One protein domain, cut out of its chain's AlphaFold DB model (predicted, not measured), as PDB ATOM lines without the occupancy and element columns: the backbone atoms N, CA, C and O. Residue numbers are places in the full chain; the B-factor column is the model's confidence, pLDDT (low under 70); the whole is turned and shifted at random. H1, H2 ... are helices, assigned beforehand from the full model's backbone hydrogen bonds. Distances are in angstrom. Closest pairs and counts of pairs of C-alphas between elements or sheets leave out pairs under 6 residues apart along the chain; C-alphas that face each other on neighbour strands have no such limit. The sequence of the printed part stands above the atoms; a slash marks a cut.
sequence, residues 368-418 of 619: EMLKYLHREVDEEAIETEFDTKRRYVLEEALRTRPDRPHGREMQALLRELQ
ATOM      1  N   GLU A 368     346.862 389.181 461.729       80.69
ATOM      2  CA  GLU A 368     347.551 388.141 462.511       80.69
ATOM      3  C   GLU A 368     346.907 387.937 463.882       80.69
ATOM      4  O   GLU A 368     346.600 386.799 464.239       80.69
ATOM      5  N   MET A 369     346.598 389.020 464.605       80.81
ATOM      6  CA  MET A 369     345.833 388.954 465.853       80.81
ATOM      7  C   MET A 369     344.467 388.303 465.627       80.81
ATOM      8  O   MET A 369     344.092 387.409 466.384       80.81
ATOM      9  N   LEU A 370     343.765 388.664 464.549       84.62
ATOM     10  CA  LEU A 370     342.492 388.046 464.179       84.62
ATOM     11  C   LEU A 370     342.613 386.528 463.974       84.62
ATOM     12  O   LEU A 370     341.770 385.798 464.479       84.62
ATOM     13  N   LYS A 371     343.679 386.014 463.342       82.25
ATOM     14  CA  LYS A 371     343.882 384.556 463.176       82.25
ATOM     15  C   LYS A 371     344.051 383.816 464.507       82.25
ATOM     16  O   LYS A 371     343.584 382.684 464.625       82.25
ATOM     17  N   TYR A 372     344.716 384.426 465.491       79.75
ATOM     18  CA  TYR A 372     344.820 383.855 466.838       79.75
ATOM     19  C   TYR A 372     343.481 383.934 467.576       79.75
ATOM     20  O   TYR A 372     343.016 382.932 468.114       79.75
ATOM     21  N   LEU A 373     342.815 385.090 467.539       83.19
ATOM     22  CA  LEU A 373     341.541 385.305 468.219       83.19
ATOM     23  C   LEU A 373     340.428 384.421 467.625       83.19
ATOM     24  O   LEU A 373     339.754 383.726 468.373       83.19
ATOM     25  N   HIS A 374     340.295 384.304 466.300       82.88
ATOM     26  CA  HIS A 374     339.315 383.426 465.627       82.88
ATOM     27  C   HIS A 374     339.466 381.927 465.963       82.88
ATOM     28  O   HIS A 374     338.574 381.139 465.638       82.88
ATOM     29  N   ARG A 375     340.576 381.513 466.591       77.56
ATOM     30  CA  ARG A 375     340.804 380.143 467.081       77.56
ATOM     31  C   ARG A 375     340.243 379.900 468.488       77.56
ATOM     32  O   ARG A 375     339.960 378.750 468.807       77.56
ATOM     33  N   GLU A 376     340.133 380.948 469.303       71.00
ATOM     34  CA  GLU A 376     339.879 380.892 470.757       71.00
ATOM     35  C   GLU A 376     338.652 381.715 471.200       71.00
ATOM     36  O   GLU A 376     338.165 381.554 472.315       71.00
ATOM     37  N   VAL A 377     338.133 382.576 470.323       80.31
ATOM     38  CA  VAL A 377     336.893 383.341 470.494       80.31
ATOM     39  C   VAL A 377     335.699 382.481 470.109       80.31
ATOM     40  O   VAL A 377     335.402 382.342 468.924       80.31
ATOM     41  N   ASP A 378     334.985 381.977 471.107       78.31
ATOM     42  CA  ASP A 378     333.580 381.569 471.014       78.31
ATOM     43  C   ASP A 378     332.748 382.424 471.999       78.31
ATOM     44  O   ASP A 378     333.308 383.159 472.815       78.31
ATOM     45  N   GLU A 379     331.414 382.369 471.935       75.31
ATOM     46  CA  GLU A 379     330.525 383.256 472.715       75.31
ATOM     47  C   GLU A 379     330.766 383.166 474.238       75.31
ATOM     48  O   GLU A 379     330.863 384.190 474.914       75.31
ATOM     49  N   GLU A 380     330.986 381.962 474.776       74.31
ATOM     50  CA  GLU A 380     331.314 381.750 476.196       74.31
ATOM     51  C   GLU A 380     332.655 382.399 476.601       74.31
ATOM     52  O   GLU A 380     332.798 382.879 477.727       74.31
ATOM     53  N   ALA A 381     333.626 382.497 475.685       74.88
ATOM     54  CA  ALA A 381     334.901 383.173 475.939       74.88
ATOM     55  C   ALA A 381     334.751 384.705 476.007       74.88
ATOM     56  O   ALA A 381     335.515 385.367 476.703       74.88
ATOM     57  N   ILE A 382     333.748 385.274 475.328       78.00
ATOM     58  CA  ILE A 382     333.373 386.693 475.450       78.00
ATOM     59  C   ILE A 382     332.618 386.938 476.762       78.00
ATOM     60  O   ILE A 382     332.899 387.908 477.467       78.00
ATOM     61  N   GLU A 383     331.665 386.067 477.109       71.56
ATOM     62  CA  GLU A 383     330.854 386.208 478.328       71.56
ATOM     63  C   GLU A 383     331.658 386.020 479.624       71.56
ATOM     64  O   GLU A 383     331.304 386.603 480.652       71.56
ATOM     65  N   THR A 384     332.742 385.238 479.589       76.75
ATOM     66  CA  THR A 384     333.622 384.989 480.747       76.75
ATOM     67  C   THR A 384     334.779 385.984 480.892       76.75
ATOM     68  O   THR A 384     335.463 385.968 481.919       76.75
ATOM     69  N   GLU A 385     334.999 386.881 479.924       83.88
ATOM     70  CA  GLU A 385     336.113 387.832 479.960       83.88
ATOM     71  C   GLU A 385     335.809 389.058 480.842       83.88
ATOM     72  O   GLU A 385     334.921 389.864 480.556       83.88
ATOM     73  N   PHE A 386     336.590 389.229 481.914       72.69
ATOM     74  CA  PHE A 386     336.400 390.309 482.891       72.69
ATOM     75  C   PHE A 386     337.007 391.661 482.473       72.69
ATOM     76  O   PHE A 386     336.551 392.701 482.950       72.69
ATOM     77  N   ASP A 387     338.034 391.681 481.614       86.12
ATOM     78  CA  ASP A 387     338.625 392.929 481.117       86.12
ATOM     79  C   ASP A 387     337.767 393.495 479.974       86.12
ATOM     80  O   ASP A 387     337.623 392.883 478.917       86.12
ATOM     81  N   THR A 388     337.216 394.696 480.166       83.69
ATOM     82  CA  THR A 388     336.327 395.357 479.196       83.69
ATOM     83  C   THR A 388     336.987 395.607 477.834       83.69
ATOM     84  O   THR A 388     336.313 395.539 476.809       83.69
ATOM     85  N   LYS A 389     338.298 395.880 477.796       82.00
ATOM     86  CA  LYS A 389     339.042 396.063 476.542       82.00
ATOM     87  C   LYS A 389     339.261 394.723 475.858       82.00
ATOM     88  O   LYS A 389     339.036 394.622 474.657       82.00
ATOM     89  N   ARG A 390     339.669 393.694 476.609       81.62
ATOM     90  CA  ARG A 390     339.861 392.349 476.045       81.62
ATOM     91  C   ARG A 390     338.537 391.782 475.542       81.62
ATOM     92  O   ARG A 390     338.499 391.299 474.420       81.62
ATOM     93  N   ARG A 391     337.438 391.957 476.278       83.81
ATOM     94  CA  ARG A 391     336.089 391.606 475.822       83.81
ATOM     95  C   ARG A 391     335.723 392.305 474.507       83.81
ATOM     96  O   ARG A 391     335.321 391.620 473.579       83.81
ATOM     97  N   TYR A 392     335.947 393.615 474.379       83.88
ATOM     98  CA  TYR A 392     335.699 394.350 473.127       83.88
ATOM     99  C   TYR A 392     336.556 393.837 471.946       83.88
ATOM    100  O   TYR A 392     336.073 393.735 470.822       83.88
ATOM    101  N   VAL A 393     337.807 393.436 472.203       87.50
ATOM    102  CA  VAL A 393     338.684 392.765 471.220       87.50
ATOM    103  C   VAL A 393     338.139 391.386 470.811       87.50
ATOM    104  O   VAL A 393     338.200 391.034 469.635       87.50
ATOM    105  N   LEU A 394     337.591 390.605 471.749       86.19
ATOM    106  CA  LEU A 394     336.976 389.301 471.464       86.19
ATOM    107  C   LEU A 394     335.637 389.461 470.707       86.19
ATOM    108  O   LEU A 394     335.380 388.711 469.771       86.19
ATOM    109  N   GLU A 395     334.817 390.462 471.046       85.00
ATOM    110  CA  GLU A 395     333.573 390.811 470.335       85.00
ATOM    111  C   GLU A 395     333.853 391.229 468.877       85.00
ATOM    112  O   GLU A 395     333.203 390.739 467.951       85.00
ATOM    113  N   GLU A 396     334.875 392.060 468.650       83.81
ATOM    114  CA  GLU A 396     335.325 392.458 467.308       83.81
ATOM    115  C   GLU A 396     335.903 391.277 466.509       83.81
ATOM    116  O   GLU A 396     335.634 391.108 465.315       83.81
ATOM    117  N   ALA A 397     336.664 390.404 467.173       85.06
ATOM    118  CA  ALA A 397     337.156 389.176 466.567       85.06
ATOM    119  C   ALA A 397     336.009 388.225 466.184       85.06
ATOM    120  O   ALA A 397     336.062 387.640 465.106       85.06
ATOM    121  N   LEU A 398     334.943 388.106 466.984       82.94
ATOM    122  CA  LEU A 398     333.766 387.315 466.606       82.94
ATOM    123  C   LEU A 398     333.025 387.946 465.418       82.94
ATOM    124  O   LEU A 398     332.693 387.238 464.471       82.94
ATOM    125  N   ARG A 399     332.838 389.274 465.411       85.31
ATOM    126  CA  ARG A 399     332.209 390.013 464.295       85.31
ATOM    127  C   ARG A 399     332.946 389.831 462.962       85.31
ATOM    128  O   ARG A 399     332.332 389.905 461.899       85.31
ATOM    129  N   THR A 400     334.260 389.624 463.011       81.81
ATOM    130  CA  THR A 400     335.133 389.447 461.836       81.81
ATOM    131  C   THR A 400     335.451 387.983 461.513       81.81
ATOM    132  O   THR A 400     336.082 387.717 460.486       81.81
ATOM    133  N   ARG A 401     335.031 387.027 462.355       76.31
ATOM    134  CA  ARG A 401     335.268 385.588 462.169       76.31
ATOM    135  C   ARG A 401     334.459 385.086 460.965       76.31
ATOM    136  O   ARG A 401     333.234 385.179 460.989       76.31
ATOM    137  N   PRO A 402     335.095 384.540 459.911       72.06
ATOM    138  CA  PRO A 402     334.358 383.926 458.812       72.06
ATOM    139  C   PRO A 402     333.641 382.662 459.302       72.06
ATOM    140  O   PRO A 402     334.163 381.958 460.171       72.06
ATOM    141  N   ASP A 403     332.485 382.348 458.707       66.19
ATOM    142  CA  ASP A 403     331.719 381.131 459.006       66.19
ATOM    143  C   ASP A 403     332.598 379.886 458.854       66.19
ATOM    144  O   ASP A 403     332.889 379.408 457.751       66.19
ATOM    145  N   ARG A 404     333.056 379.357 459.990       64.81
ATOM    146  CA  ARG A 404     333.936 378.195 460.022       64.81
ATOM    147  C   ARG A 404     333.074 376.950 459.809       64.81
ATOM    148  O   ARG A 404     332.248 376.652 460.673       64.81
ATOM    149  N   PRO A 405     333.251 376.189 458.712       62.19
ATOM    150  CA  PRO A 405     332.496 374.959 458.528       62.19
ATOM    151  C   PRO A 405     332.789 374.015 459.697       62.19
ATOM    152  O   PRO A 405     333.947 373.847 460.089       62.19
ATOM    153  N   HIS A 406     331.730 373.405 460.237       72.25
ATOM    154  CA  HIS A 406     331.794 372.447 461.340       72.25
ATOM    155  C   HIS A 406     332.946 371.444 461.156       72.25
ATOM    156  O   HIS A 406     333.207 370.996 460.036       72.25
ATOM    157  N   GLY A 407     333.626 371.062 462.242       75.81
ATOM    158  CA  GLY A 407     334.717 370.081 462.187       75.81
ATOM    159  C   GLY A 407     334.275 368.752 461.561       75.81
ATOM    160  O   GLY A 407     333.097 368.404 461.614       75.81
ATOM    161  N   ARG A 408     335.206 367.989 460.969       76.81
ATOM    162  CA  ARG A 408     334.890 366.741 460.237       76.81
ATOM    163  C   ARG A 408     334.070 365.750 461.073       76.81
ATOM    164  O   ARG A 408     333.176 365.109 460.532       76.81
ATOM    165  N   GLU A 409     334.354 365.669 462.369       76.06
ATOM    166  CA  GLU A 409     333.622 364.863 463.353       76.06
ATOM    167  C   GLU A 409     332.192 365.375 463.551       76.06
ATOM    168  O   GLU A 409     331.247 364.613 463.385       76.06
ATOM    169  N   MET A 410     332.003 366.679 463.777       74.69
ATOM    170  CA  MET A 410     330.674 367.294 463.867       74.69
ATOM    171  C   MET A 410     329.877 367.133 462.558       74.69
ATOM    172  O   MET A 410     328.690 366.832 462.591       74.69
ATOM    173  N   GLN A 411     330.517 367.234 461.386       78.75
ATOM    174  CA  GLN A 411     329.872 366.939 460.097       78.75
ATOM    175  C   GLN A 411     329.549 365.452 459.889       78.75
ATOM    176  O   GLN A 411     328.705 365.136 459.048       78.75
ATOM    177  N   ALA A 412     330.250 364.536 460.558       81.56
ATOM    178  CA  ALA A 412     329.918 363.116 460.550       81.56
ATOM    179  C   ALA A 412     328.731 362.862 461.489       81.56
ATOM    180  O   ALA A 412     327.730 362.307 461.054       81.56
ATOM    181  N   LEU A 413     328.789 363.396 462.710       77.19
ATOM    182  CA  LEU A 413     327.750 363.297 463.733       77.19
ATOM    183  C   LEU A 413     326.412 363.909 463.277       77.19
ATOM    184  O   LEU A 413     325.368 363.287 463.443       77.19
ATOM    185  N   LEU A 414     326.429 365.071 462.611       75.94
ATOM    186  CA  LEU A 414     325.233 365.673 461.999       75.94
ATOM    187  C   LEU A 414     324.646 364.813 460.862       75.94
ATOM    188  O   LEU A 414     323.430 364.794 460.683       75.94
ATOM    189  N   ARG A 415     325.483 364.082 460.108       77.38
ATOM    190  CA  ARG A 415     325.037 363.145 459.057       77.38
ATOM    191  C   ARG A 415     324.518 361.820 459.617       77.38
ATOM    192  O   ARG A 415     323.584 361.261 459.054       77.38
ATOM    193  N   GLU A 416     325.115 361.330 460.698       84.19
ATOM    194  CA  GLU A 416     324.739 360.089 461.380       84.19
ATOM    195  C   GLU A 416     323.424 360.251 462.150       84.19
ATOM    196  O   GLU A 416     322.498 359.464 461.970       84.19
ATOM    197  N   LEU A 417     323.313 361.314 462.952       78.00
ATOM    198  CA  LEU A 417     322.114 361.630 463.732       78.00
ATOM    199  C   LEU A 417     320.996 362.280 462.898       78.00
ATOM    200  O   LEU A 417     319.884 362.430 463.399       78.00
ATOM    201  N   GLN A 418     321.292 362.692 461.657       67.69
ATOM    202  CA  GLN A 418     320.377 363.382 460.734       67.69
ATOM    203  C   GLN A 418     319.639 364.573 461.374       67.69
ATOM    204  O   GLN A 418     318.466 364.818 461.084       67.69
TER     205      GLN A 418
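This is residues 368 to 418 of the 619 residues of an uncharacterized protein of Chilo suppressalis (UniProt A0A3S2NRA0). Three helices make a small body at one end, with H1 and H2 both packed on the longer H3, and a fourth helix, H4, is set away from them beyond a strung-out link. Residues 407 to 413, of which 408 to 413 belong to H4, stick out free, and this arm makes the length. The printed part has 51 residues with four named helices, H1, H2, H3 and H4 in that order, and no named strand; the class is all helix. The whole is loose, with a radius of gyration of the C-alphas of 13.7 A, and elongated, spanning 42 by 23 by 14 A.

Start at H1, residues 368 to 376, and look across to H3, residues 388 to 400: they touch, about perpendicular at 87 degrees, and their closest C-alphas are those of Leu 370 and Ala 397, 6.0 A apart. H2, residues 379 to 383, touches H3 at residues 391 to 395 alone; the closest C-alphas, of Ile 382 and Arg 391, are 5.6 A apart. H1 and H2 meet only through their link. H4, residues 408 to 416, is apart from H1, H2 and H3. In H2 and H3 every O i to N i+4 pair is within hydrogen-bond range; in H1 3 of 5 are, in H4 4 of 5.

Find C-alpha 368 at (347.551, 388.141, 462.511); from there H1 runs 13.4 A to Glu 376. H2 follows from Glu 379 to Glu 383, 6.4 A. H3 begins at C-alpha 388, (336.327, 395.357, 479.196), and runs 18.4 A to Thr 400. H4 runs 12.2 A from Arg 408 to C-alpha 416 at (324.739, 360.089, 461.380).

The C-alphas of Lys 389 and Glu 416 are the two farthest apart, at 41.6 A. The printed part has no cut. The links H1 to H2 and H2 to H3 are tight, and H3 to H4 is short. Mean pLDDT of the printed part is 78.5; look for values under 70 at residues 403 to 405 and residue 418 of this model.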